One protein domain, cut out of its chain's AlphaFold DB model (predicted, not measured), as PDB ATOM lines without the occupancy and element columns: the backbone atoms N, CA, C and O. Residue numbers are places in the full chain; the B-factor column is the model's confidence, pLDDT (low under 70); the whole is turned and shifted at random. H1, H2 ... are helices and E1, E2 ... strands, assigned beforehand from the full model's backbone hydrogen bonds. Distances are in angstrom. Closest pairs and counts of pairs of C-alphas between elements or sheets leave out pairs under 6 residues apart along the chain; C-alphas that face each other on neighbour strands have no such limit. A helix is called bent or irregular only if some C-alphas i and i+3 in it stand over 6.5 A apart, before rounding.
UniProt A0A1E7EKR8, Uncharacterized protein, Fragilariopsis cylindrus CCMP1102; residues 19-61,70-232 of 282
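This is residues 19 to 61 and 70 to 232 of the 282 residues of an uncharacterized protein of Fragilariopsis cylindrus CCMP1102 (UniProt A0A1E7EKR8). A twisted sheet of four strands forms the core, with H8 packed along one face and H3 along the opposite face. On the outside, H1 packs on H3, H2 packs on H3 and the edge strand E1, H4 packs on H8, and H5 lies by the other edge strand, E4. The printed part has 206 residues, with eight named helices and four named strands in the order H1 H2 E1 H3 E2 E3 H4 H5 H6 H7 E4 H8; the class is mixed, helices and strands. The sheet is mixed and runs E1 E2 E3 E4, with E1 parallel to E2 and the other neighbours antiparallel. The whole is compact, with a radius of gyration of the C-alphas of 16.5 A, and rounded, spanning 46 by 42 by 36 A.

Find C-alpha 19 at (98.132, 132.294, 143.570); there H1 begins and runs to residue 25. After a long stretch with no named element, residues 26 to 46, look for H2 at residues 47 to 57, 15.2 A long. E1 is residues 76 to 79, 10.4 A, and H3 is residues 91 to 103, 18.5 A. E2, residues 107 to 112, begins with C-alpha 107 at (116.369, 131.742, 141.850) and is 16.2 A long; E3, residues 124 to 129, is 16.3 A. Next come H4, residues 139 to 153, 19.9 A, and H5, residues 155 to 163, 12.2 A. Two short helices follow, H6 at residues 182 to 187 and H7 at residues 192 to 197. E4, residues 207 to 212, is 15.3 A long, and H8, residues 214 to 228, runs 21.7 A to C-alpha 228 at (120.312, 140.576, 138.352). H8 is irregular: its C-alphas 215 and 218 are 7.0 A apart.

Start at the sheet, where N 78 and O 110 join E1 to E2 within hydrogen-bond range at 2.9 A. E2 and E3 form a hairpin, with N 109 and O 127 at 2.9 A; between E3 and E4 look at N 126 and O 210, 2.9 A. From edge to edge the strands' lines turn by 60 degrees. H8 lies over E2 and E3 at a height over the sheet of 8.8 A, and its closest C-alphas to E2 are those of Ala 217 and Val 110, 6.7 A. H3 is on the opposite face, over E2 at a height of 8.5 A, which gives three layers, helices on both faces of a sheet. E1, H3 and E2 form a strand-helix-strand unit, two parallel neighbour strands with a helix between, and its crossover is right-handed. H3 touches H1 at a shallow tilt of 12 degrees, opposite ways, the closest C-alphas being those of Arg 99 and Val 21, 6.3 A. H3 also touches H2, closest at Leu 92 and Glu 49, C-alphas 6.0 A apart. H4 touches H8 at a steep tilt of 47 degrees, closest at the C-alphas of Ile 145 and Ile 224, 6.5 A. H4 touches H5 too, with Leu 150 and Tyr 158 closest, C-alphas 5.2 A apart. H2, H4, H5 and H6 only graze the sheet, while H7 is not on it and touches no helix. Every O i to N i+4 pair is within hydrogen-bond range in H1, H2, H3, H5 and H7; the counts are 8 of 11 in H4, 1 of 2 in H6 and 9 of 11 in H8.

The two C-alphas farthest apart are those of Lys 32 and Gly 119, 47.9 A. Residues 62 to 69 are not printed, and C-alphas 61 and 70 stand 7.9 A apart across this cut. Of the links printed whole, those from H1 to H2, E1 to H3, E2 to E3 and H5 to H6 are long. The mean pLDDT of the printed part is 83.8; look for values under 70 at residues 59 to 61, 70 to 73, 115 to 122 and 164 to 187.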
ATOM      1  N   ASP A  19      99.198 132.942 142.795       95.38
ATOM      2  CA  ASP A  19      98.132 132.294 143.570       95.38
ATOM      3  C   ASP A  19      98.229 130.766 143.461       95.38
ATOM      4  O   ASP A  19      98.082 130.060 144.456       95.38
ATOM      5  N   ASP A  20      98.553 130.235 142.279       96.06
ATOM      6  CA  ASP A  20      98.751 128.794 142.100       96.06
ATOM      7  C   ASP A  20      99.974 128.299 142.883       96.06
ATOM      8  O   ASP A  20      99.889 127.263 143.546       96.06
ATOM      9  N   VAL A  21     101.074 129.062 142.885       96.06
ATOM     10  CA  VAL A  21     102.264 128.771 143.706       96.06
ATOM     11  C   VAL A  21     101.899 128.764 145.195       96.06
ATOM     12  O   VAL A  21     102.186 127.801 145.910       96.06
ATOM     13  N   GLU A  22     101.195 129.787 145.682       95.94
ATOM     14  CA  GLU A  22     100.774 129.854 147.083       95.94
ATOM     15  C   GLU A  22      99.850 128.677 147.438       95.94
ATOM     16  O   GLU A  22     100.047 127.993 148.441       95.94
ATOM     17  N   ARG A  23      98.891 128.329 146.583       96.62
ATOM     18  CA  ARG A  23      98.011 127.173 146.802       96.62
ATOM     19  C   ARG A  23      98.784 125.856 146.869       96.62
ATOM     20  O   ARG A  23      98.570 125.080 147.809       96.62
ATOM     21  N   LEU A  24      99.704 125.624 145.934       96.25
ATOM     22  CA  LEU A  24     100.549 124.426 145.906       96.25
ATOM     23  C   LEU A  24     101.426 124.316 147.151       96.25
ATOM     24  O   LEU A  24     101.573 123.224 147.704       96.25
ATOM     25  N   SER A  25     101.923 125.446 147.652       96.31
ATOM     26  CA  SER A  25     102.717 125.505 148.880       96.31
ATOM     27  C   SER A  25     101.937 125.033 150.124       96.31
ATOM     28  O   SER A  25     102.528 124.526 151.080       96.31
ATOM     29  N   TYR A  26     100.599 125.113 150.106       96.06
ATOM     30  CA  TYR A  26      99.700 124.535 151.119       96.06
ATOM     31  C   TYR A  26      99.230 123.105 150.796       96.06
ATOM     32  O   TYR A  26      98.476 122.511 151.570       96.06
ATOM     33  N   GLY A  27      99.657 122.530 149.670       93.44
ATOM     34  CA  GLY A  27      99.187 121.234 149.178       93.44
ATOM     35  C   GLY A  27      97.798 121.279 148.543       93.44
ATOM     36  O   GLY A  27      97.140 120.245 148.452       93.44
ATOM     37  N   LYS A  28      97.334 122.461 148.127       93.75
ATOM     38  CA  LYS A  28      96.097 122.631 147.358       93.75
ATOM     39  C   LYS A  28      96.429 122.613 145.867       93.75
ATOM     40  O   LYS A  28      97.480 123.094 145.462       93.75
ATOM     41  N   GLY A  29      95.521 122.099 145.040       91.56
ATOM     42  CA  GLY A  29      95.694 122.130 143.587       91.56
ATOM     43  C   GLY A  29      95.701 123.557 143.024       91.56
ATOM     44  O   GLY A  29      94.979 124.431 143.530       91.56
ATOM     45  N   ALA A  30      96.485 123.762 141.963       92.81
ATOM     46  CA  ALA A  30      96.447 124.963 141.134       92.81
ATOM     47  C   ALA A  30      95.033 125.179 140.565       92.81
ATOM     48  O   ALA A  30      94.328 124.220 140.244       92.81
ATOM     49  N   LYS A  31      94.605 126.437 140.492       90.06
ATOM     50  CA  LYS A  31      93.276 126.856 140.044       90.06
ATOM     51  C   LYS A  31      93.316 127.464 138.647       90.06
ATOM     52  O   LYS A  31      92.406 127.200 137.867       90.06
ATOM     53  N   LYS A  32      94.316 128.296 138.352       86.31
ATOM     54  CA  LYS A  32      94.343 129.091 137.117       86.31
ATOM     55  C   LYS A  32      94.947 128.306 135.962       86.31
ATOM     56  O   LYS A  32      94.384 128.295 134.872       86.31
ATOM     57  N   GLN A  33      96.051 127.609 136.212       85.00
ATOM     58  CA  GLN A  33      96.800 126.926 135.168       85.00
ATOM     59  C   GLN A  33      96.995 125.448 135.500       85.00
ATOM     60  O   GLN A  33      97.634 125.059 136.481       85.00
ATOM     61  N   ARG A  34      96.406 124.586 134.666       85.69
ATOM     62  CA  ARG A  34      96.592 123.134 134.770       85.69
ATOM     63  C   ARG A  34      98.053 122.787 134.476       85.69
ATOM     64  O   ARG A  34      98.677 123.394 133.614       85.69
ATOM     65  N   GLY A  35      98.583 121.794 135.186       87.44
ATOM     66  CA  GLY A  35      99.973 121.348 135.032       87.44
ATOM     67  C   GLY A  35     101.002 122.144 135.841       87.44
ATOM     68  O   GLY A  35     102.154 121.733 135.901       87.44
ATOM     69  N   THR A  36     100.604 123.222 136.526       91.12
ATOM     70  CA  THR A  36     101.503 123.999 137.399       91.12
ATOM     71  C   THR A  36     102.109 123.153 138.522       91.12
ATOM     72  O   THR A  36     103.297 123.268 138.805       91.12
ATOM     73  N   GLY A  37     101.327 122.250 139.121       90.94
ATOM     74  CA  GLY A  37     101.812 121.285 140.113       90.94
ATOM     75  C   GLY A  37     101.898 119.863 139.566       90.94
ATOM     76  O   GLY A  37     101.211 119.518 138.604       90.94
ATOM     77  N   SER A  38     102.685 119.022 140.236       89.06
ATOM     78  CA  SER A  38     102.805 117.591 139.940       89.06
ATOM     79  C   SER A  38     102.546 116.745 141.184       89.06
ATOM     80  O   SER A  38     102.917 117.120 142.293       89.06
ATOM     81  N   LYS A  39     101.936 115.565 141.011       85.88
ATOM     82  CA  LYS A  39     101.835 114.562 142.088       85.88
ATOM     83  C   LYS A  39     103.175 113.875 142.371       85.88
ATOM     84  O   LYS A  39     103.376 113.352 143.461       85.88
ATOM     85  N   TYR A  40     104.076 113.891 141.388       86.50
ATOM     86  CA  TYR A  40     105.396 113.274 141.468       86.50
ATOM     87  C   TYR A  40     106.449 114.222 142.040       86.50
ATOM     88  O   TYR A  40     107.563 113.786 142.300       86.50
ATOM     89  N   HIS A  41     106.147 115.516 142.199       87.56
ATOM     90  CA  HIS A  41     107.080 116.497 142.756       87.56
ATOM     91  C   HIS A  41     106.431 117.171 143.957       87.56
ATOM     92  O   HIS A  41     105.350 117.751 143.876       87.56
ATOM     93  N   CYS A  42     107.071 117.060 145.118       89.69
ATOM     94  CA  CYS A  42     106.493 117.605 146.333       89.69
ATOM     95  C   CYS A  42     106.606 119.138 146.333       89.69
ATOM     96  O   CYS A  42     107.693 119.677 146.134       89.69
ATOM     97  N   HIS A  43     105.487 119.823 146.579       92.69
ATOM     98  CA  HIS A  43     105.413 121.290 146.696       92.69
ATOM     99  C   HIS A  43     104.878 121.757 148.058       92.69
ATOM    100  O   HIS A  43     105.038 122.914 148.437       92.69
ATOM    101  N   ARG A  44     104.224 120.858 148.804       94.81
ATOM    102  CA  ARG A  44     103.573 121.181 150.074       94.81
ATOM    103  C   ARG A  44     104.609 121.384 151.171       94.81
ATOM    104  O   ARG A  44     105.329 120.447 151.520       94.81
ATOM    105  N   LEU A  45     104.569 122.558 151.786       95.88
ATOM    106  CA  LEU A  45     105.436 122.913 152.898       95.88
ATOM    107  C   LEU A  45     104.879 122.420 154.239       95.88
ATOM    108  O   LEU A  45     103.665 122.398 154.470       95.88
ATOM    109  N   ASN A  46     105.780 122.031 155.135       94.50
ATOM    110  CA  ASN A  46     105.515 121.890 156.561       94.50
ATOM    111  C   ASN A  46     105.602 123.262 157.265       94.50
ATOM    112  O   ASN A  46     105.801 124.300 156.633       94.50
ATOM    113  N   GLN A  47     105.431 123.281 158.587       95.50
ATOM    114  CA  GLN A  47     105.419 124.526 159.357       95.50
ATOM    115  C   GLN A  47     106.776 125.253 159.373       95.50
ATOM    116  O   GLN A  47     106.804 126.482 159.354       95.50
ATOM    117  N   GLU A  48     107.894 124.529 159.409       92.81
ATOM    118  CA  GLU A  48     109.240 125.116 159.427       92.81
ATOM    119  C   GLU A  48     109.630 125.658 158.052       92.81
ATOM    120  O   GLU A  48     110.024 126.816 157.927       92.81
ATOM    121  N   GLU A  49     109.422 124.859 157.004       95.25
ATOM    122  CA  GLU A  49     109.628 125.251 155.611       95.25
ATOM    123  C   GLU A  49     108.771 126.467 155.257       95.25
ATOM    124  O   GLU A  49     109.244 127.377 154.587       95.25
ATOM    125  N   ARG A  50     107.530 126.535 155.761       95.88
ATOM    126  CA  ARG A  50     106.675 127.714 155.607       95.88
ATOM    127  C   ARG A  50     107.322 128.964 156.190       95.88
ATOM    128  O   ARG A  50     107.318 129.996 155.532       95.88
ATOM    129  N   LYS A  51     107.872 128.897 157.408       94.56
ATOM    130  CA  LYS A  51     108.540 130.054 158.028       94.56
ATOM    131  C   LYS A  51     109.703 130.540 157.162       94.56
ATOM    132  O   LYS A  51     109.832 131.742 156.952       94.56
ATOM    133  N   LEU A  52     110.504 129.612 156.632       94.38
ATOM    134  CA  LEU A  52     111.613 129.930 155.728       94.38
ATOM    135  C   LEU A  52     111.122 130.522 154.403       94.38
ATOM    136  O   LEU A  52     111.677 131.510 153.940       94.38
ATOM    137  N   PHE A  53     110.052 129.970 153.828       95.12
ATOM    138  CA  PHE A  53     109.451 130.472 152.595       95.12
ATOM    139  C   PHE A  53     108.880 131.883 152.762       95.12
ATOM    140  O   PHE A  53     109.139 132.747 151.931       95.12
ATOM    141  N   GLU A  54     108.161 132.164 153.853       93.56
ATOM    142  CA  GLU A  54     107.660 133.518 154.131       93.56
ATOM    143  C   GLU A  54     108.796 134.507 154.406       93.56
ATOM    144  O   GLU A  54     108.711 135.664 154.002       93.56
ATOM    145  N   LEU A  55     109.878 134.067 155.056       91.00
ATOM    146  CA  LEU A  55     111.070 134.894 155.227       91.00
ATOM    147  C   LEU A  55     111.716 135.213 153.873       91.00
ATOM    148  O   LEU A  55     112.006 136.372 153.608       91.00
ATOM    149  N   ALA A  56     111.859 134.212 153.003       91.31
ATOM    150  CA  ALA A  56     112.393 134.360 151.651       91.31
ATOM    151  C   ALA A  56     111.449 135.114 150.699       91.31
ATOM    152  O   ALA A  56     111.870 135.529 149.627       91.31
ATOM    153  N   LYS A  57     110.168 135.292 151.043       88.50
ATOM    154  CA  LYS A  57     109.212 136.135 150.299       88.50
ATOM    155  C   LYS A  57     109.328 137.613 150.647       88.50
ATOM    156  O   LYS A  57     108.939 138.451 149.831       88.50
ATOM    157  N   LYS A  58     109.787 137.937 151.858       82.31
ATOM    158  CA  LYS A  58     109.995 139.324 152.268       82.31
ATOM    159  C   LYS A  58     111.153 139.869 151.443       82.31
ATOM    160  O   LYS A  58     112.271 139.384 151.589       82.31
ATOM    161  N   LYS A  59     110.873 140.863 150.588       63.09
ATOM    162  CA  LYS A  59     111.910 141.586 149.840       63.09
ATOM    163  C   LYS A  59     113.009 141.975 150.822       63.09
ATOM    164  O   LYS A  59     112.687 142.450 151.912       63.09
ATOM    165  N   SER A  60     114.268 141.729 150.464       53.16
ATOM    166  CA  SER A  60     115.385 142.101 151.327       53.16
ATOM    167  C   SER A  60     115.361 143.620 151.450       53.16
ATOM    168  O   SER A  60     115.683 144.335 150.502       53.16
ATOM    169  N   CYS A  61     114.855 144.117 152.578       41.34
ATOM    170  CA  CYS A  61     114.874 145.529 152.899       41.34
ATOM    171  C   CYS A  61     116.350 145.902 153.026       41.34
ATOM    172  O   CYS A  61     116.975 145.605 154.045       41.34
ATOM    173  N   SER A  70     115.934 150.668 147.157       46.53
ATOM    174  CA  SER A  70     116.309 149.590 146.242       46.53
ATOM    175  C   SER A  70     115.810 148.258 146.784       46.53
ATOM    176  O   SER A  70     116.433 147.634 147.642       46.53
ATOM    177  N   PHE A  71     114.642 147.847 146.302       55.53
ATOM    178  CA  PHE A  71     114.037 146.564 146.632       55.53
ATOM    179  C   PHE A  71     114.556 145.489 145.677       55.53
ATOM    180  O   PHE A  71     114.050 145.368 144.564       55.53
ATOM    181  N   TYR A  72     115.528 144.692 146.109       61.81
ATOM    182  CA  TYR A  72     115.927 143.503 145.354       61.81
ATOM    183  C   TYR A  72     115.001 142.325 145.669       61.81
ATOM    184  O   TYR A  72     114.348 142.286 146.724       61.81
ATOM    185  N   SER A  73     114.946 141.364 144.742       66.00
ATOM    186  CA  SER A  73     114.337 140.059 144.997       66.00
ATOM    187  C   SER A  73     115.013 139.390 146.198       66.00
ATOM    188  O   SER A  73     116.123 139.745 146.593       66.00
ATOM    189  N   SER A  74     114.303 138.493 146.864       82.56
ATOM    190  CA  SER A  74     114.729 137.866 148.110       82.56
ATOM    191  C   SER A  74     115.210 136.440 147.854       82.56
ATOM    192  O   SER A  74     114.632 135.725 147.047       82.56
ATOM    193  N   PHE A  75     116.280 136.027 148.536       93.44
ATOM    194  CA  PHE A  75     116.880 134.696 148.404       93.44
ATOM    195  C   PHE A  75     116.369 133.739 149.487       93.44
ATOM    196  O   PHE A  75     115.931 134.153 150.566       93.44
ATOM    197  N   LEU A  76     116.465 132.439 149.221       95.25
ATOM    198  CA  LEU A  76     116.138 131.398 150.188       95.25
ATOM    199  C   LEU A  76     117.388 130.989 150.974       95.25
ATOM    200  O   LEU A  76     118.478 130.902 150.429       95.25
ATOM    201  N   THR A  77     117.236 130.699 152.263       94.06
ATOM    202  CA  THR A  77     118.294 130.080 153.073       94.06
ATOM    203  C   THR A  77     117.788 128.767 153.650       94.06
ATOM    204  O   THR A  77     116.764 128.749 154.335       94.06
ATOM    205  N   VAL A  78     118.526 127.685 153.424       92.75
ATOM    206  CA  VAL A  78     118.212 126.343 153.929       92.75
ATOM    207  C   VAL A  78     119.404 125.740 154.663       92.75
ATOM    208  O   VAL A  78     120.525 126.224 154.554       92.75
ATOM    209  N   ARG A  79     119.161 124.682 155.440       89.25
ATOM    210  CA  ARG A  79     120.219 123.839 156.007       89.25
ATOM    211  C   ARG A  79     120.342 122.569 155.171       89.25
ATOM    212  O   ARG A  79     119.330 121.917 154.915       89.25
ATOM    213  N   GLY A  80     121.568 122.207 154.800       86.81
ATOM    214  CA  GLY A  80     121.821 121.133 153.842       86.81
ATOM    215  C   GLY A  80     121.160 121.420 152.490       86.81
ATOM    216  O   GLY A  80     120.964 122.576 152.134       86.81
ATOM    217  N   ASN A  81     120.760 120.363 151.785       82.06
ATOM    218  CA  ASN A  81     120.147 120.428 150.449       82.06
ATOM    219  C   ASN A  81     118.603 120.506 150.457       82.06
ATOM    220  O   ASN A  81     117.940 120.310 149.432       82.06
ATOM    221  N   GLY A  82     118.001 120.699 151.637       82.56
ATOM    222  CA  GLY A  82     116.548 120.742 151.814       82.56
ATOM    223  C   GLY A  82     115.810 119.426 151.515       82.56
ATOM    224  O   GLY A  82     114.576 119.424 151.505       82.56
ATOM    225  N   TYR A  83     116.525 118.319 151.273       86.62
ATOM    226  CA  TYR A  83     115.930 117.047 150.873       86.62
ATOM    227  C   TYR A  83     115.201 116.360 152.025       86.62
ATOM    228  O   TYR A  83     115.682 116.254 153.154       86.62
ATOM    229  N   ARG A  84     114.027 115.814 151.710       82.38
ATOM    230  CA  ARG A  84     113.184 115.070 152.638       82.38
ATOM    231  C   ARG A  84     112.961 113.654 152.147       82.38
ATOM    232  O   ARG A  84     112.157 113.417 151.246       82.38
ATOM    233  N   LYS A  85     113.569 112.687 152.840       82.31
ATOM    234  CA  LYS A  85     113.425 111.253 152.536       82.31
ATOM    235  C   LYS A  85     111.960 110.798 152.494       82.31
ATOM    236  O   LYS A  85     111.565 110.087 151.580       82.31
ATOM    237  N   ASN A  86     111.126 111.267 153.426       80.69
ATOM    238  CA  ASN A  86     109.702 110.903 153.493       80.69
ATOM    239  C   ASN A  86     108.828 111.514 152.383       80.69
ATOM    240  O   ASN A  86     107.668 111.135 152.242       80.69
ATOM    241  N   ARG A  87     109.346 112.487 151.629       76.50
ATOM    242  CA  ARG A  87     108.637 113.155 150.530       76.50
ATOM    243  C   ARG A  87     109.345 113.009 149.181       76.50
ATOM    244  O   ARG A  87     108.826 113.547 148.209       76.50
ATOM    245  N   LYS A  88     110.472 112.282 149.139       78.75
ATOM    246  CA  LYS A  88     111.323 112.058 147.960       78.75
ATOM    247  C   LYS A  88     111.582 113.355 147.177       78.75
ATOM    248  O   LYS A  88     111.222 113.468 146.012       78.75
ATOM    249  N   GLY A  89     112.127 114.369 147.846       84.81
ATOM    250  CA  GLY A  89     112.480 115.640 147.206       84.81
ATOM    251  C   GLY A  89     112.652 116.788 148.194       84.81
ATOM    252  O   GLY A  89     112.580 116.579 149.406       84.81
ATOM    253  N   SER A  90     112.829 118.000 147.665       90.88
ATOM    254  CA  SER A  90     113.027 119.239 148.434       90.88
ATOM    255  C   SER A  90     111.847 120.204 148.209       90.88
ATOM    256  O   SER A  90     111.924 121.068 147.332       90.88
ATOM    257  N   PRO A  91     110.730 120.089 148.964       93.56
ATOM    258  CA  PRO A  91     109.508 120.856 148.695       93.56
ATOM    259  C   PRO A  91     109.719 122.367 148.729       93.56
ATOM    260  O   PRO A  91     109.167 123.095 147.904       93.56
ATOM    261  N   LEU A  92     110.555 122.821 149.665       95.31
ATOM    262  CA  LEU A  92     110.909 124.224 149.826       95.31
ATOM    263  C   LEU A  92     111.682 124.770 148.619       95.31
ATOM    264  O   LEU A  92     111.347 125.849 148.140       95.31
ATOM    265  N   HIS A  93     112.645 124.012 148.083       94.69
ATOM    266  CA  HIS A  93     113.360 124.395 146.859       94.69
ATOM    267  C   HIS A  93     112.401 124.456 145.675       94.69
ATOM    268  O   HIS A  93     112.355 125.459 144.970       94.69
ATOM    269  N   ASN A  94     111.577 123.420 145.505       94.62
ATOM    270  CA  ASN A  94     110.653 123.317 144.380       94.62
ATOM    271  C   ASN A  94     109.675 124.492 144.329       94.62
ATOM    272  O   ASN A  94     109.455 125.069 143.264       94.62
ATOM    273  N   ILE A  95     109.071 124.846 145.467       96.38
ATOM    274  CA  ILE A  95     108.097 125.936 145.494       96.38
ATOM    275  C   ILE A  95     108.759 127.311 145.414       96.38
ATOM    276  O   ILE A  95     108.201 128.224 144.810       96.38
ATOM    277  N   PHE A  96     109.960 127.464 145.975       97.06
ATOM    278  CA  PHE A  96     110.715 128.703 145.856       97.06
ATOM    279  C   PHE A  96     111.157 128.950 144.410       97.06
ATOM    280  O   PHE A  96     110.895 130.022 143.873       97.06
ATOM    281  N   ARG A  97     111.669 127.922 143.727       96.25
ATOM    282  CA  ARG A  97     111.986 127.966 142.294       96.25
ATOM    283  C   ARG A  97     110.759 128.304 141.439       96.25
ATOM    284  O   ARG A  97     110.840 129.166 140.572       96.25
ATOM    285  N   GLN A  98     109.594 127.703 141.722       96.56
ATOM    286  CA  GLN A  98     108.319 128.074 141.077       96.56
ATOM    287  C   GLN A  98     107.917 129.523 141.315       96.56
ATOM    288  O   GLN A  98     107.376 130.169 140.422       96.56
ATOM    289  N   ARG A  99     108.171 130.040 142.516       96.62
ATOM    290  CA  ARG A  99     107.896 131.432 142.835       96.62
ATOM    291  C   ARG A  99     108.781 132.379 142.024       96.62
ATOM    292  O   ARG A  99     108.256 133.349 141.489       96.62
ATOM    293  N   CYS A 100     110.082 132.111 141.948       96.50
ATOM    294  CA  CYS A 100     111.017 132.897 141.141       96.50
ATOM    295  C   CYS A 100     110.634 132.849 139.654       96.50
ATOM    296  O   CYS A 100     110.585 133.886 139.003       96.50
ATOM    297  N   ASP A 101     110.239 131.676 139.144       97.12
ATOM    298  CA  ASP A 101     109.723 131.521 137.778       97.12
ATOM    299  C   ASP A 101     108.446 132.339 137.524       97.12
ATOM    300  O   ASP A 101     108.319 132.965 136.477       97.12
ATOM    301  N   ALA A 102     107.512 132.391 138.478       95.31
ATOM    302  CA  ALA A 102     106.316 133.233 138.375       95.31
ATOM    303  C   ALA A 102     106.637 134.739 138.338       95.31
ATOM    304  O   ALA A 102     105.860 135.517 137.789       95.31
ATOM    305  N   LEU A 103     107.749 135.149 138.956       93.62
ATOM    306  CA  LEU A 103     108.201 136.540 139.018       93.62
ATOM    307  C   LEU A 103     109.157 136.936 137.888       93.62
ATOM    308  O   LEU A 103     109.479 138.113 137.775       93.62
ATOM    309  N   GLU A 104     109.594 135.983 137.060       93.94
ATOM    310  CA  GLU A 104     110.666 136.180 136.071       93.94
ATOM    311  C   GLU A 104     112.014 136.582 136.700       93.94
ATOM    312  O   GLU A 104     112.804 137.312 136.106       93.94
ATOM    313  N   GLU A 105     112.287 136.098 137.911       93.38
ATOM    314  CA  GLU A 105     113.473 136.453 138.690       93.38
ATOM    315  C   GLU A 105     114.442 135.274 138.814       93.38
ATOM    316  O   GLU A 105     114.043 134.107 138.758       93.38
ATOM    317  N   LEU A 106     115.724 135.578 139.025       95.12
ATOM    318  CA  LEU A 106     116.761 134.587 139.309       95.12
ATOM    319  C   LEU A 106     116.443 133.847 140.618       95.12
ATOM    320  O   LEU A 106     116.103 134.470 141.625       95.12
ATOM    321  N   CYS A 107     116.568 132.520 140.628       96.44
ATOM    322  CA  CYS A 107     116.369 131.742 141.850       96.44
ATOM    323  C   CYS A 107     117.703 131.575 142.584       96.44
ATOM    324  O   CYS A 107     118.594 130.868 142.120       96.44
ATOM    325  N   VAL A 108     117.836 132.238 143.737       96.50
ATOM    326  CA  VAL A 108     119.057 132.234 144.556       96.50
ATOM    327  C   VAL A 108     118.799 131.533 145.890       96.50
ATOM    328  O   VAL A 108     117.905 131.926 146.648       96.50
ATOM    329  N   ILE A 109     119.584 130.495 146.184       96.12
ATOM    330  CA  ILE A 109     119.461 129.672 147.395       96.12
ATOM    331  C   ILE A 109     120.819 129.573 148.094       96.12
ATOM    332  O   ILE A 109     121.805 129.159 147.499       96.12
ATOM    333  N   VAL A 110     120.856 129.909 149.381       94.75
ATOM    334  CA  VAL A 110     121.995 129.671 150.273       94.75
ATOM    335  C   VAL A 110     121.782 128.342 150.994       94.75
ATOM    336  O   VAL A 110     120.906 128.231 151.861       94.75
ATOM    337  N   GLU A 111     122.594 127.344 150.667       93.31
ATOM    338  CA  GLU A 111     122.657 126.066 151.369       93.31
ATOM    339  C   GLU A 111     123.697 126.125 152.487       93.31
ATOM    340  O   GLU A 111     124.904 126.138 152.248       93.31
ATOM    341  N   LYS A 112     123.230 126.124 153.739       91.00
ATOM    342  CA  LYS A 112     124.113 126.093 154.905       91.00
ATOM    343  C   LYS A 112     124.628 124.689 155.160       91.00
ATOM    344  O   LYS A 112     123.823 123.795 155.453       91.00
ATOM    345  N   ARG A 113     125.945 124.500 155.143       85.31
ATOM    346  CA  ARG A 113     126.585 123.220 155.463       85.31
ATOM    347  C   ARG A 113     127.161 123.237 156.878       85.31
ATOM    348  O   ARG A 113     127.448 124.279 157.469       85.31
ATOM    349  N   ASN A 114     127.211 122.055 157.490       71.81
ATOM    350  CA  ASN A 114     127.830 121.893 158.802       71.81
ATOM    351  C   ASN A 114     129.336 121.707 158.589       71.81
ATOM    352  O   ASN A 114     129.756 120.644 158.144       71.81
ATOM    353  N   SER A 115     130.133 122.693 158.981       61.91
ATOM    354  CA  SER A 115     131.594 122.717 158.828       61.91
ATOM    355  C   SER A 115     132.360 121.743 159.750       61.91
ATOM    356  O   SER A 115     133.462 122.062 160.178       61.91
ATOM    357  N   GLY A 116     131.803 120.593 160.157       49.69
ATOM    358  CA  GLY A 116     132.411 119.850 161.273       49.69
ATOM    359  C   GLY A 116     131.954 118.427 161.561       49.69
ATOM    360  O   GLY A 116     131.841 118.074 162.730       49.69
ATOM    361  N   SER A 117     131.665 117.580 160.568       45.03
ATOM    362  CA  SER A 117     131.371 116.163 160.890       45.03
ATOM    363  C   SER A 117     131.912 115.117 159.918       45.03
ATOM    364  O   SER A 117     131.877 113.939 160.251       45.03
ATOM    365  N   SER A 118     132.437 115.498 158.752       41.09
ATOM    366  CA  SER A 118     132.880 114.502 157.770       41.09
ATOM    367  C   SER A 118     133.927 115.034 156.797       41.09
ATOM    368  O   SER A 118     133.704 114.919 155.604       41.09
ATOM    369  N   GLY A 119     135.012 115.665 157.266       40.75
ATOM    370  CA  GLY A 119     136.211 115.979 156.456       40.75
ATOM    371  C   GLY A 119     136.030 116.811 155.171       40.75
ATOM    372  O   GLY A 119     137.018 117.163 154.543       40.75
ATOM    373  N   SER A 120     134.799 117.136 154.784       46.31
ATOM    374  CA  SER A 120     134.457 117.943 153.630       46.31
ATOM    375  C   SER A 120     134.762 119.375 154.019       46.31
ATOM    376  O   SER A 120     134.145 119.930 154.932       46.31
ATOM    377  N   ALA A 121     135.755 119.942 153.343       53.03
ATOM    378  CA  ALA A 121     136.160 121.337 153.442       53.03
ATOM    379  C   ALA A 121     135.082 122.305 152.911       53.03
ATOM    380  O   ALA A 121     135.336 123.499 152.761       53.03
ATOM    381  N   ASP A 122     133.877 121.810 152.624       63.81
ATOM    382  CA  ASP A 122     132.841 122.577 151.969       63.81
ATOM    383  C   ASP A 122     132.151 123.496 152.970       63.81
ATOM    384  O   ASP A 122     131.345 123.071 153.809       63.81
ATOM    385  N   GLY A 123     132.452 124.784 152.836       77.62
ATOM    386  CA  GLY A 123     131.649 125.865 153.385       77.62
ATOM    387  C   GLY A 123     130.191 125.832 152.904       77.62
ATOM    388  O   GLY A 123     129.697 124.877 152.292       77.62
ATOM    389  N   ASP A 124     129.467 126.905 153.204       90.44
ATOM    390  CA  ASP A 124     128.123 127.090 152.666       90.44
ATOM    391  C   ASP A 124     128.189 127.138 151.118       90.44
ATOM    392  O   ASP A 124     129.226 127.408 150.509       90.44
ATOM    393  N   ARG A 125     127.084 126.830 150.437       91.06
ATOM    394  CA  ARG A 125     127.016 126.889 148.969       91.06
ATOM    395  C   ARG A 125     125.951 127.885 148.548       91.06
ATOM    396  O   ARG A 125     124.827 127.843 149.046       91.06
ATOM    397  N   LEU A 126     126.287 128.761 147.609       94.31
ATOM    398  CA  LEU A 126     125.311 129.602 146.933       94.31
ATOM    399  C   LEU A 126     124.916 128.943 145.613       94.31
ATOM    400  O   LEU A 126     125.759 128.739 144.746       94.31
ATOM    401  N   MET A 127     123.637 128.617 145.463       94.50
ATOM    402  CA  MET A 127     123.059 128.103 144.227       94.50
ATOM    403  C   MET A 127     122.336 129.227 143.496       94.50
ATOM    404  O   MET A 127     121.471 129.890 144.073       94.50
ATOM    405  N   ILE A 128     122.665 129.408 142.224       96.06
ATOM    406  CA  ILE A 128     122.092 130.434 141.362       96.06
ATOM    407  C   ILE A 128     121.495 129.735 140.145       96.06
ATOM    408  O   ILE A 128     122.231 129.231 139.303       96.06
ATOM    409  N   ASP A 129     120.169 129.680 140.059       96.12
ATOM    410  CA  ASP A 129     119.450 129.028 138.965       96.12
ATOM    411  C   ASP A 129     118.927 130.055 137.955       96.12
ATOM    412  O   ASP A 129     118.042 130.861 138.261       96.12
ATOM    413  N   PHE A 130     119.463 129.990 136.735       95.81
ATOM    414  CA  PHE A 130     119.101 130.849 135.607       95.81
ATOM    415  C   PHE A 130     117.867 130.353 134.842       95.81
ATOM    416  O   PHE A 130     117.271 131.110 134.073       95.81
ATOM    417  N   SER A 131     117.426 129.108 135.056       95.31
ATOM    418  CA  SER A 131     116.312 128.524 134.291       95.31
ATOM    419  C   SER A 131     114.977 129.256 134.505       95.31
ATOM    420  O   SER A 131     114.127 129.273 133.611       95.31
ATOM    421  N   THR A 132     114.807 129.931 135.645       96.38
ATOM    422  CA  THR A 132     113.623 130.746 135.967       96.38
ATOM    423  C   THR A 132     113.500 132.003 135.102       96.38
ATOM    424  O   THR A 132     112.413 132.575 134.992       96.38
ATOM    425  N   LEU A 133     114.572 132.412 134.416       95.38
ATOM    426  CA  LEU A 133     114.552 133.540 133.487       95.38
ATOM    427  C   LEU A 133     113.855 133.203 132.157       95.38
ATOM    428  O   LEU A 133     113.365 134.112 131.491       95.38
ATOM    429  N   ARG A 134     113.726 131.912 131.797       95.31
ATOM    430  CA  ARG A 134     113.070 131.421 130.562       95.31
ATOM    431  C   ARG A 134     113.627 132.051 129.275       95.31
ATOM    432  O   ARG A 134     112.882 132.556 128.433       95.31
ATOM    433  N   VAL A 135     114.946 132.002 129.123       92.94
ATOM    434  CA  VAL A 135     115.678 132.532 127.960       92.94
ATOM    435  C   VAL A 135     116.261 131.402 127.114       92.94
ATOM    436  O   VAL A 135     116.437 130.288 127.607       92.94
ATOM    437  N   ARG A 136     116.539 131.669 125.832       91.50
ATOM    438  CA  ARG A 136     117.221 130.714 124.939       91.50
ATOM    439  C   ARG A 136     118.719 130.659 125.175       91.50
ATOM    440  O   ARG A 136     119.350 129.663 124.841       91.50
ATOM    441  N   ASN A 137     119.263 131.745 125.707       88.94
ATOM    442  CA  ASN A 137     120.672 131.901 125.987       88.94
ATOM    443  C   ASN A 137     120.837 132.734 127.260       88.94
ATOM    444  O   ASN A 137     120.438 133.899 127.305       88.94
ATOM    445  N   ASP A 138     121.418 132.135 128.296       91.94
ATOM    446  CA  ASP A 138     121.711 132.792 129.568       91.94
ATOM    447  C   ASP A 138     123.178 133.227 129.710       91.94
ATOM    448  O   ASP A 138     123.538 133.825 130.723       91.94
ATOM    449  N   THR A 139     124.008 133.019 128.680       90.12
ATOM    450  CA  THR A 139     125.455 133.300 128.707       90.12
ATOM    451  C   THR A 139     125.753 134.740 129.115       90.12
ATOM    452  O   THR A 139     126.604 134.972 129.965       90.12
ATOM    453  N   LYS A 140     125.019 135.721 128.573       91.44
ATOM    454  CA  LYS A 140     125.205 137.142 128.913       91.44
ATOM    455  C   LYS A 140     124.960 137.407 130.402       91.44
ATOM    456  O   LYS A 140     125.742 138.113 131.034       91.44
ATOM    457  N   PHE A 141     123.899 136.830 130.965       93.56
ATOM    458  CA  PHE A 141     123.557 136.989 132.380       93.56
ATOM    459  C   PHE A 141     124.580 136.297 133.277       93.56
ATOM    460  O   PHE A 141     125.000 136.865 134.283       93.56
ATOM    461  N   LEU A 142     125.037 135.107 132.878       93.31
ATOM    462  CA  LEU A 142     126.123 134.406 133.550       93.31
ATOM    463  C   LEU A 142     127.404 135.251 133.547       93.31
ATOM    464  O   LEU A 142     127.987 135.460 134.604       93.31
ATOM    465  N   SER A 143     127.807 135.803 132.398       92.25
ATOM    466  CA  SER A 143     128.978 136.682 132.292       92.25
ATOM    467  C   SER A 143     128.861 137.922 133.175       92.25
ATOM    468  O   SER A 143     129.837 138.280 133.824       92.25
ATOM    469  N   MET A 144     127.682 138.550 133.261       95.12
ATOM    470  CA  MET A 144     127.464 139.681 134.174       95.12
ATOM    471  C   MET A 144     127.716 139.282 135.632       95.12
ATOM    472  O   MET A 144     128.427 139.982 136.345       95.12
ATOM    473  N   ILE A 145     127.207 138.128 136.068       96.62
ATOM    474  CA  ILE A 145     127.461 137.616 137.421       96.62
ATOM    475  C   ILE A 145     128.947 137.305 137.646       96.62
ATOM    476  O   ILE A 145     129.521 137.702 138.664       96.62
ATOM    477  N   LEU A 146     129.575 136.603 136.704       94.62
ATOM    478  CA  LEU A 146     130.976 136.204 136.804       94.62
ATOM    479  C   LEU A 146     131.908 137.421 136.860       94.62
ATOM    480  O   LEU A 146     132.780 137.481 137.721       94.62
ATOM    481  N   GLU A 147     131.714 138.403 135.983       94.50
ATOM    482  CA  GLU A 147     132.616 139.548 135.845       94.50
ATOM    483  C   GLU A 147     132.297 140.666 136.850       94.50
ATOM    484  O   GLU A 147     133.191 141.133 137.556       94.50
ATOM    485  N   ASN A 148     131.029 141.074 136.969       97.25
ATOM    486  CA  ASN A 148     130.651 142.263 137.744       97.25
ATOM    487  C   ASN A 148     130.475 141.977 139.240       97.25
ATOM    488  O   ASN A 148     130.554 142.900 140.052       97.25
ATOM    489  N   VAL A 149     130.229 140.716 139.615       97.19
ATOM    490  CA  VAL A 149     130.080 140.316 141.021       97.19
ATOM    491  C   VAL A 149     131.275 139.496 141.468       97.19
ATOM    492  O   VAL A 149     132.050 139.965 142.299       97.19
ATOM    493  N   LEU A 150     131.456 138.288 140.925       96.12
ATOM    494  CA  LEU A 150     132.469 137.373 141.449       96.12
ATOM    495  C   LEU A 150     133.879 137.920 141.234       96.12
ATOM    496  O   LEU A 150     134.600 138.125 142.199       96.12
ATOM    497  N   LYS A 151     134.275 138.232 140.003       95.31
ATOM    498  CA  LYS A 151     135.629 138.717 139.717       95.31
ATOM    499  C   LYS A 151     135.908 140.087 140.333       95.31
ATOM    500  O   LYS A 151     136.994 140.302 140.862       95.31
ATOM    501  N   ALA A 152     134.942 141.005 140.269       97.19
ATOM    502  CA  ALA A 152     135.126 142.370 140.757       97.19
ATOM    503  C   ALA A 152     135.142 142.483 142.292       97.19
ATOM    504  O   ALA A 152     135.870 143.323 142.820       97.19
ATOM    505  N   LYS A 153     134.341 141.682 143.010       97.44
ATOM    506  CA  LYS A 153     134.155 141.821 144.468       97.44
ATOM    507  C   LYS A 153     134.623 140.625 145.288       97.44
ATOM    508  O   LYS A 153     134.984 140.797 146.447       97.44
ATOM    509  N   TYR A 154     134.627 139.433 144.701       96.38
ATOM    510  CA  TYR A 154     134.974 138.175 145.365       96.38
ATOM    511  C   TYR A 154     136.038 137.404 144.562       96.38
ATOM    512  O   TYR A 154     135.794 136.260 144.160       96.38
ATOM    513  N   PRO A 155     137.207 138.017 144.282       95.56
ATOM    514  CA  PRO A 155     138.195 137.468 143.353       95.56
ATOM    515  C   PRO A 155     138.675 136.065 143.746       95.56
ATOM    516  O   PRO A 155     138.903 135.240 142.864       95.56
ATOM    517  N   ASP A 156     138.743 135.761 145.044       92.69
ATOM    518  CA  ASP A 156     139.112 134.431 145.540       92.69
ATOM    519  C   ASP A 156     138.060 133.374 145.174       92.69
ATOM    520  O   ASP A 156     138.399 132.299 144.681       92.69
ATOM    521  N   LEU A 157     136.766 133.691 145.326       91.75
ATOM    522  CA  LEU A 157     135.675 132.795 144.921       91.75
ATOM    523  C   LEU A 157     135.648 132.605 143.403       91.75
ATOM    524  O   LEU A 157     135.435 131.493 142.924       91.75
ATOM    525  N   TYR A 158     135.889 133.679 142.646       92.44
ATOM    526  CA  TYR A 158     135.999 133.620 141.190       92.44
ATOM    527  C   TYR A 158     137.155 132.715 140.747       92.44
ATOM    528  O   TYR A 158     136.976 131.864 139.878       92.44
ATOM    529  N   HIS A 159     138.327 132.862 141.367       89.38
ATOM    530  CA  HIS A 159     139.485 132.029 141.067       89.38
ATOM    531  C   HIS A 159     139.224 130.561 141.414       89.38
ATOM    532  O   HIS A 159     139.416 129.699 140.560       89.38
ATOM    533  N   ASN A 160     138.692 130.277 142.606       86.56
ATOM    534  CA  ASN A 160     138.337 128.919 143.024       86.56
ATOM    535  C   ASN A 160     137.347 128.266 142.052       86.56
ATOM    536  O   ASN A 160     137.541 127.119 141.653       86.56
ATOM    537  N   LEU A 161     136.336 129.012 141.599       85.31
ATOM    538  CA  LEU A 161     135.373 128.529 140.614       85.31
ATOM    539  C   LEU A 161     136.039 128.163 139.277       85.31
ATOM    540  O   LEU A 161     135.651 127.180 138.653       85.31
ATOM    541  N   LEU A 162     137.041 128.926 138.830       83.50
ATOM    542  CA  LEU A 162     137.799 128.605 137.616       83.50
ATOM    543  C   LEU A 162     138.735 127.405 137.800       83.50
ATOM    544  O   LEU A 162     138.980 126.685 136.833       83.50
ATOM    545  N   MET A 163     139.259 127.200 139.010       76.75
ATOM    546  CA  MET A 163     140.165 126.092 139.329       76.75
ATOM    547  C   MET A 163     139.423 124.768 139.572       76.75
ATOM    548  O   MET A 163     139.980 123.709 139.313       76.75
ATOM    549  N   MET A 164     138.145 124.806 139.970       66.94
ATOM    550  CA  MET A 164     137.288 123.624 140.175       66.94
ATOM    551  C   MET A 164     136.887 122.879 138.885       66.94
ATOM    552  O   MET A 164     136.081 121.955 138.938       66.94
ATOM    553  N   LYS A 165     137.456 123.229 137.724       54.50
ATOM    554  CA  LYS A 165     137.146 122.650 136.400       54.50
ATOM    555  C   LYS A 165     137.428 121.140 136.233       54.50
ATOM    556  O   LYS A 165     137.294 120.652 135.116       54.50
ATOM    557  N   HIS A 166     137.822 120.397 137.273       44.09
ATOM    558  CA  HIS A 166     138.372 119.044 137.114       44.09
ATOM    559  C   HIS A 166     137.769 117.915 137.962       44.09
ATOM    560  O   HIS A 166     138.197 116.776 137.793       44.09
ATOM    561  N   GLU A 167     136.764 118.169 138.801       45.84
ATOM    562  CA  GLU A 167     136.156 117.116 139.627       45.84
ATOM    563  C   GLU A 167     134.629 117.130 139.459       45.84
ATOM    564  O   GLU A 167     133.918 117.923 140.078       45.84
ATOM    565  N   GLU A 168     134.113 116.278 138.566       49.25
ATOM    566  CA  GLU A 168     132.684 115.953 138.511       49.25
ATOM    567  C   GLU A 168     132.337 115.085 139.729       49.25
ATOM    568  O   GLU A 168     132.457 113.862 139.701       49.25
ATOM    569  N   GLU A 169     131.916 115.710 140.829       46.53
ATOM    570  CA  GLU A 169     131.274 114.979 141.921       46.53
ATOM    571  C   GLU A 169     129.802 114.725 141.577       46.53
ATOM    572  O   GLU A 169     128.956 115.623 141.611       46.53
ATOM    573  N   VAL A 170     129.478 113.469 141.278       43.53
ATOM    574  CA  VAL A 170     128.096 112.987 141.257       43.53
ATOM    575  C   VAL A 170     127.640 112.828 142.711       43.53
ATOM    576  O   VAL A 170     128.061 111.904 143.402       43.53
ATOM    577  N   ASP A 171     126.788 113.728 143.210       45.31
ATOM    578  CA  ASP A 171     126.152 113.548 144.523       45.31
ATOM    579  C   ASP A 171     125.106 112.425 144.424       45.31
ATOM    580  O   ASP A 171     123.939 112.677 144.160       45.31
ATOM    581  N   GLU A 172     125.499 111.170 144.654       45.19
ATOM    582  CA  GLU A 172     124.617 109.991 144.555       45.19
ATOM    583  C   GLU A 172     123.336 110.071 145.417       45.19
ATOM    584  O   GLU A 172     122.401 109.289 145.232       45.19
ATOM    585  N   LYS A 173     123.257 110.990 146.393       44.44
ATOM    586  CA  LYS A 173     122.078 111.145 147.264       44.44
ATOM    587  C   LYS A 173     121.037 112.121 146.737       44.44
ATOM    588  O   LYS A 173     119.927 112.154 147.284       44.44
ATOM    589  N   CYS A 174     121.346 112.893 145.706       40.34
ATOM    590  CA  CYS A 174     120.363 113.675 144.980       40.34
ATOM    591  C   CYS A 174     120.590 113.467 143.484       40.34
ATOM    592  O   CYS A 174     121.699 113.642 143.021       40.34
ATOM    593  N   ASP A 175     119.555 113.134 142.708       36.69
ATOM    594  CA  ASP A 175     119.618 112.996 141.231       36.69
ATOM    595  C   ASP A 175     119.970 114.322 140.498       36.69
ATOM    596  O   ASP A 175     119.510 114.604 139.393       36.69
ATOM    597  N   ARG A 176     120.734 115.214 141.128       47.69
ATOM    598  CA  ARG A 176     121.188 116.491 140.610       47.69
ATOM    599  C   ARG A 176     122.600 116.307 140.080       47.69
ATOM    600  O   ARG A 176     123.543 116.147 140.847       47.69
ATOM    601  N   VAL A 177     122.744 116.415 138.766       40.75
ATOM    602  CA  VAL A 177     124.049 116.657 138.152       40.75
ATOM    603  C   VAL A 177     124.475 118.069 138.554       40.75
ATOM    604  O   VAL A 177     123.959 119.065 138.046       40.75
ATOM    605  N   VAL A 178     125.366 118.159 139.539       45.16
ATOM    606  CA  VAL A 178     125.974 119.411 139.989       45.16
ATOM    607  C   VAL A 178     127.121 119.727 139.034       45.16
ATOM    608  O   VAL A 178     128.251 119.311 139.243       45.16
ATOM    609  N   GLY A 179     126.823 120.441 137.948       44.06
ATOM    610  CA  GLY A 179     127.867 120.983 137.081       44.06
ATOM    611  C   GLY A 179     128.640 122.075 137.821       44.06
ATOM    612  O   GLY A 179     128.095 123.145 138.099       44.06
ATOM    613  N   THR A 180     129.896 121.812 138.170       43.28
ATOM    614  CA  THR A 180     130.828 122.809 138.699       43.28
ATOM    615  C   THR A 180     131.447 123.613 137.550       43.28
ATOM    616  O   THR A 180     131.831 123.079 136.514       43.28
ATOM    617  N   ALA A 181     131.545 124.929 137.760       49.91
ATOM    618  CA  ALA A 181     132.163 125.931 136.888       49.91
ATOM    619  C   ALA A 181     131.458 126.240 135.546       49.91
ATOM    620  O   ALA A 181     130.947 125.382 134.829       49.91
ATOM    621  N   GLY A 182     131.470 127.529 135.181       45.34
ATOM    622  CA  GLY A 182     130.692 128.137 134.089       45.34
ATOM    623  C   GLY A 182     130.890 127.580 132.672       45.34
ATOM    624  O   GLY A 182     130.189 128.024 131.773       45.34
ATOM    625  N   ASP A 183     131.777 126.607 132.458       43.34
ATOM    626  CA  ASP A 183     131.951 125.912 131.173       43.34
ATOM    627  C   ASP A 183     130.851 124.851 130.950       43.34
ATOM    628  O   ASP A 183     130.321 124.736 129.847       43.34
ATOM    629  N   ALA A 184     130.435 124.118 131.994       48.38
ATOM    630  CA  ALA A 184     129.385 123.094 131.887       48.38
ATOM    631  C   ALA A 184     127.989 123.707 131.666       48.38
ATOM    632  O   ALA A 184     127.199 123.195 130.872       48.38
ATOM    633  N   LEU A 185     127.714 124.857 132.297       51.62
ATOM    634  CA  LEU A 185     126.527 125.672 132.014       51.62
ATOM    635  C   LEU A 185     126.463 126.037 130.525       51.62
ATOM    636  O   LEU A 185     125.433 125.836 129.889       51.62
ATOM    637  N   ILE A 186     127.556 126.534 129.945       54.00
ATOM    638  CA  ILE A 186     127.583 126.980 128.543       54.00
ATOM    639  C   ILE A 186     127.415 125.803 127.563       54.00
ATOM    640  O   ILE A 186     126.875 125.989 126.475       54.00
ATOM    641  N   ARG A 187     127.837 124.589 127.939       56.38
ATOM    642  CA  ARG A 187     127.930 123.451 127.010       56.38
ATOM    643  C   ARG A 187     126.645 122.668 126.801       56.38
ATOM    644  O   ARG A 187     126.483 122.120 125.717       56.38
ATOM    645  N   THR A 188     125.736 122.608 127.775       71.38
ATOM    646  CA  THR A 188     124.467 121.889 127.574       71.38
ATOM    647  C   THR A 188     123.473 122.798 126.851       71.38
ATOM    648  O   THR A 188     123.049 123.800 127.445       71.38
ATOM    649  N   PRO A 189     123.065 122.471 125.609       82.31
ATOM    650  CA  PRO A 189     122.096 123.274 124.881       82.31
ATOM    651  C   PRO A 189     120.791 123.396 125.668       82.31
ATOM    652  O   PRO A 189     120.318 122.442 126.290       82.31
ATOM    653  N   ILE A 190     120.197 124.586 125.640       88.88
ATOM    654  CA  ILE A 190     118.896 124.821 126.258       88.88
ATOM    655  C   ILE A 190     117.832 124.172 125.368       88.88
ATOM    656  O   ILE A 190     117.607 124.622 124.245       88.88
ATOM    657  N   ASP A 191     117.144 123.144 125.879       93.06
ATOM    658  CA  ASP A 191     115.925 122.619 125.254       93.06
ATOM    659  C   ASP A 191     114.824 123.684 125.343       93.06
ATOM    660  O   ASP A 191     114.062 123.780 126.315       93.06
ATOM    661  N   TRP A 192     114.784 124.529 124.316       93.69
ATOM    662  CA  TRP A 192     113.885 125.665 124.265       93.69
ATOM    663  C   TRP A 192     112.418 125.245 124.256       93.69
ATOM    664  O   TRP A 192     111.592 125.955 124.825       93.69
ATOM    665  N   GLU A 193     112.071 124.106 123.659       95.00
ATOM    666  CA  GLU A 193     110.675 123.671 123.617       95.00
ATOM    667  C   GLU A 193     110.194 123.275 125.017       95.00
ATOM    668  O   GLU A 193     109.114 123.697 125.450       95.00
ATOM    669  N   THR A 194     111.034 122.575 125.783       95.38
ATOM    670  CA  THR A 194     110.771 122.292 127.200       95.38
ATOM    671  C   THR A 194     110.705 123.578 128.026       95.38
ATOM    672  O   THR A 194     109.720 123.803 128.735       95.38
ATOM    673  N   VAL A 195     111.691 124.471 127.900       94.94
ATOM    674  CA  VAL A 195     111.731 125.754 128.633       94.94
ATOM    675  C   VAL A 195     110.532 126.634 128.299       94.94
ATOM    676  O   VAL A 195     110.005 127.320 129.170       94.94
ATOM    677  N   LYS A 196     110.053 126.616 127.060       95.06
ATOM    678  CA  LYS A 196     108.917 127.426 126.631       95.06
ATOM    679  C   LYS A 196     107.587 126.865 127.122       95.06
ATOM    680  O   LYS A 196     106.706 127.644 127.484       95.06
ATOM    681  N   THR A 197     107.407 125.545 127.113       95.12
ATOM    682  CA  THR A 197     106.072 124.935 127.262       95.12
ATOM    683  C   THR A 197     105.821 124.251 128.598       95.12
ATOM    684  O   THR A 197     104.660 124.086 128.984       95.12
ATOM    685  N   LYS A 198     106.870 123.848 129.322       96.69
ATOM    686  CA  LYS A 198     106.738 123.039 130.535       96.69
ATOM    687  C   LYS A 198     106.780 123.891 131.810       96.69
ATOM    688  O   LYS A 198     107.413 124.949 131.846       96.69
ATOM    689  N   PRO A 199     106.129 123.442 132.896       96.00
ATOM    690  CA  PRO A 199     106.312 124.049 134.211       96.00
ATOM    691  C   PRO A 199     107.767 123.903 134.676       96.00
ATOM    692  O   PRO A 199     108.437 122.943 134.308       96.00
ATOM    693  N   ILE A 200     108.246 124.829 135.513       96.19
ATOM    694  CA  ILE A 200     109.678 124.914 135.864       96.19
ATOM    695  C   ILE A 200     110.229 123.630 136.494       96.19
ATOM    696  O   ILE A 200     111.397 123.307 136.341       96.19
ATOM    697  N   TRP A 201     109.375 122.857 137.167       93.94
ATOM    698  CA  TRP A 201     109.760 121.599 137.796       93.94
ATOM    699  C   TRP A 201     110.095 120.488 136.788       93.94
ATOM    700  O   TRP A 201     110.712 119.505 137.172       93.94
ATOM    701  N   ALA A 202     109.711 120.652 135.520       94.75
ATOM    702  CA  ALA A 202     110.075 119.784 134.400       94.75
ATOM    703  C   ALA A 202     111.175 120.392 133.510       94.75
ATOM    704  O   ALA A 202     111.523 119.809 132.488       94.75
ATOM    705  N   VAL A 203     111.689 121.574 133.860       94.50
ATOM    706  CA  VAL A 203     112.805 122.220 133.166       94.50
ATOM    707  C   VAL A 203     114.080 121.921 133.940       94.50
ATOM    708  O   VAL A 203     114.122 122.110 135.162       94.50
ATOM    709  N   ASN A 204     115.123 121.493 133.231       93.12
ATOM    710  CA  ASN A 204     116.436 121.266 133.828       93.12
ATOM    711  C   ASN A 204     116.950 122.554 134.485       93.12
ATOM    712  O   ASN A 204     116.814 123.650 133.936       93.12
ATOM    713  N   GLU A 205     117.490 122.420 135.693       91.62
ATOM    714  CA  GLU A 205     118.101 123.540 136.406       91.62
ATOM    715  C   GLU A 205     119.327 124.032 135.620       91.62
ATOM    716  O   GLU A 205     120.043 123.242 135.002       91.62
ATOM    717  N   ARG A 206     119.570 125.344 135.637       92.81
ATOM    718  CA  ARG A 206     120.764 125.945 135.034       92.81
ATOM    719  C   ARG A 206     121.547 126.637 136.128       92.81
ATOM    720  O   ARG A 206     121.362 127.824 136.376       92.81
ATOM    721  N   LEU A 207     122.331 125.833 136.846       91.31
ATOM    722  CA  LEU A 207     122.925 126.197 138.127       91.31
ATOM    723  C   LEU A 207     124.358 126.692 137.991       91.31
ATOM    724  O   LEU A 207     125.221 125.959 137.522       91.31
ATOM    725  N   LEU A 208     124.623 127.881 138.525       92.31
ATOM    726  CA  LEU A 208     125.949 128.273 138.984       92.31
ATOM    727  C   LEU A 208     126.018 128.024 140.494       92.31
ATOM    728  O   LEU A 208     125.248 128.610 141.257       92.31
ATOM    729  N   ILE A 209     126.926 127.149 140.923       92.31
ATOM    730  CA  ILE A 209     127.142 126.835 142.338       92.31
ATOM    731  C   ILE A 209     128.475 127.434 142.775       92.31
ATOM    732  O   ILE A 209     129.515 127.120 142.204       92.31
ATOM    733  N   VAL A 210     128.429 128.292 143.792       92.44
ATOM    734  CA  VAL A 210     129.601 128.974 144.351       92.44
ATOM    735  C   VAL A 210     129.794 128.513 145.798       92.44
ATOM    736  O   VAL A 210     129.013 128.907 146.673       92.44
ATOM    737  N   PRO A 211     130.796 127.664 146.078       91.19
ATOM    738  CA  PRO A 211     131.226 127.384 147.445       91.19
ATOM    739  C   PRO A 211     131.724 128.676 148.093       91.19
ATOM    740  O   PRO A 211     132.481 129.424 147.477       91.19
ATOM    741  N   CYS A 212     131.274 128.973 149.307       90.12
ATOM    742  CA  CYS A 212     131.632 130.201 150.004       90.12
ATOM    743  C   CYS A 212     131.524 130.046 151.522       90.12
ATOM    744  O   CYS A 212     130.818 129.185 152.051       90.12
ATOM    745  N   ASP A 213     132.210 130.918 152.249       89.75
ATOM    746  CA  ASP A 213     132.096 130.938 153.699       89.75
ATOM    747  C   ASP A 213     130.740 131.480 154.145       89.75
ATOM    748  O   ASP A 213     130.115 132.324 153.494       89.75
ATOM    749  N   ARG A 214     130.302 131.018 155.319       87.31
ATOM    750  CA  ARG A 214     129.022 131.399 155.928       87.31
ATOM    751  C   ARG A 214     128.837 132.910 156.043       87.31
ATOM    752  O   ARG A 214     127.719 133.405 155.875       87.31
ATOM    753  N   ASP A 215     129.920 133.613 156.355       86.12
ATOM    754  CA  ASP A 215     129.901 135.055 156.585       86.12
ATOM    755  C   ASP A 215     129.732 135.834 155.274       86.12
ATOM    756  O   ASP A 215     129.129 136.905 155.273       86.12
ATOM    757  N   ILE A 216     130.150 135.249 154.145       91.69
ATOM    758  CA  ILE A 216     130.084 135.862 152.813       91.69
ATOM    759  C   ILE A 216     128.800 135.468 152.071       91.69
ATOM    760  O   ILE A 216     128.241 136.276 151.333       91.69
ATOM    761  N   ALA A 217     128.275 134.256 152.285       91.75
ATOM    762  CA  ALA A 217     127.196 133.676 151.477       91.75
ATOM    763  C   ALA A 217     125.952 134.576 151.331       91.75
ATOM    764  O   ALA A 217     125.356 134.664 150.255       91.75
ATOM    765  N   LYS A 218     125.549 135.263 152.408       90.81
ATOM    766  CA  LYS A 218     124.394 136.176 152.377       90.81
ATOM    767  C   LYS A 218     124.679 137.470 151.625       90.81
ATOM    768  O   LYS A 218     123.802 137.946 150.911       90.81
ATOM    769  N   GLU A 219     125.855 138.053 151.830       92.44
ATOM    770  CA  GLU A 219     126.249 139.290 151.153       92.44
ATOM    771  C   GLU A 219     126.394 139.040 149.653       92.44
ATOM    772  O   GLU A 219     125.797 139.757 148.852       92.44
ATOM    773  N   LEU A 220     127.041 137.928 149.291       94.94
ATOM    774  CA  LEU A 220     127.136 137.473 147.913       94.94
ATOM    775  C   LEU A 220     125.744 137.284 147.295       94.94
ATOM    776  O   LEU A 220     125.489 137.806 146.215       94.94
ATOM    777  N   ALA A 221     124.806 136.614 147.977       94.38
ATOM    778  CA  ALA A 221     123.437 136.458 147.476       94.38
ATOM    779  C   ALA A 221     122.760 137.810 147.177       94.38
ATOM    780  O   ALA A 221     122.098 137.957 146.150       94.38
ATOM    781  N   ILE A 222     122.939 138.802 148.056       92.19
ATOM    782  CA  ILE A 222     122.397 140.155 147.873       92.19
ATOM    783  C   ILE A 222     123.030 140.833 146.658       92.19
ATOM    784  O   ILE A 222     122.312 141.421 145.851       92.19
ATOM    785  N   ASP A 223     124.348 140.738 146.505       94.44
ATOM    786  CA  ASP A 223     125.066 141.337 145.384       94.44
ATOM    787  C   ASP A 223     124.701 140.699 144.038       94.44
ATOM    788  O   ASP A 223     124.516 141.415 143.054       94.44
ATOM    789  N   ILE A 224     124.499 139.379 144.004       95.38
ATOM    790  CA  ILE A 224     123.980 138.657 142.834       95.38
ATOM    791  C   ILE A 224     122.586 139.165 142.460       95.38
ATOM    792  O   ILE A 224     122.323 139.470 141.297       95.38
ATOM    793  N   LEU A 225     121.686 139.289 143.439       93.56
ATOM    794  CA  LEU A 225     120.324 139.770 143.202       93.56
ATOM    795  C   LEU A 225     120.312 141.237 142.758       93.56
ATOM    796  O   LEU A 225     119.531 141.610 141.879       93.56
ATOM    797  N   LYS A 226     121.213 142.056 143.305       91.88
ATOM    798  CA  LYS A 226     121.427 143.433 142.867       91.88
ATOM    799  C   LYS A 226     121.874 143.496 141.414       91.88
ATOM    800  O   LYS A 226     121.268 144.235 140.643       91.88
ATOM    801  N   GLU A 227     122.858 142.698 141.020       94.50
ATOM    802  CA  GLU A 227     123.294 142.652 139.624       94.50
ATOM    803  C   GLU A 227     122.195 142.120 138.698       94.50
ATOM    804  O   GLU A 227     121.975 142.674 137.623       94.50
ATOM    805  N   SER A 228     121.422 141.125 139.141       93.12
ATOM    806  CA  SER A 228     120.312 140.576 138.352       93.12
ATOM    807  C   SER A 228     119.220 141.603 138.034       93.12
ATOM    808  O   SER A 228     118.554 141.499 137.006       93.12
ATOM    809  N   SER A 229     119.069 142.646 138.861       90.44
ATOM    810  CA  SER A 229     118.131 143.742 138.586       90.44
ATOM    811  C   SER A 229     118.545 144.618 137.395       90.44
ATOM    812  O   SER A 229     117.710 145.338 136.852       90.44
ATOM    813  N   ASN A 230     119.801 144.506 136.947       91.19
ATOM    814  CA  ASN A 230     120.331 145.178 135.760       91.19
ATOM    815  C   ASN A 230     120.194 144.330 134.480       91.19
ATOM    816  O   ASN A 230     120.653 144.750 133.416       91.19
ATOM    817  N   PHE A 231     119.606 143.131 134.547       92.44
ATOM    818  CA  PHE A 231     119.483 142.254 133.383       92.44
ATOM    819  C   PHE A 231     118.548 142.841 132.321       92.44
ATOM    820  O   PHE A 231     117.367 143.099 132.556       92.44
ATOM    821  N   VAL A 232     119.083 142.996 131.108       90.25
ATOM    822  CA  VAL A 232     118.328 143.443 129.935       90.25
ATOM    823  C   VAL A 232     118.066 142.252 129.020       90.25
ATOM    824  O   VAL A 232     118.995 141.688 128.440       90.25
TER     825      VAL A 232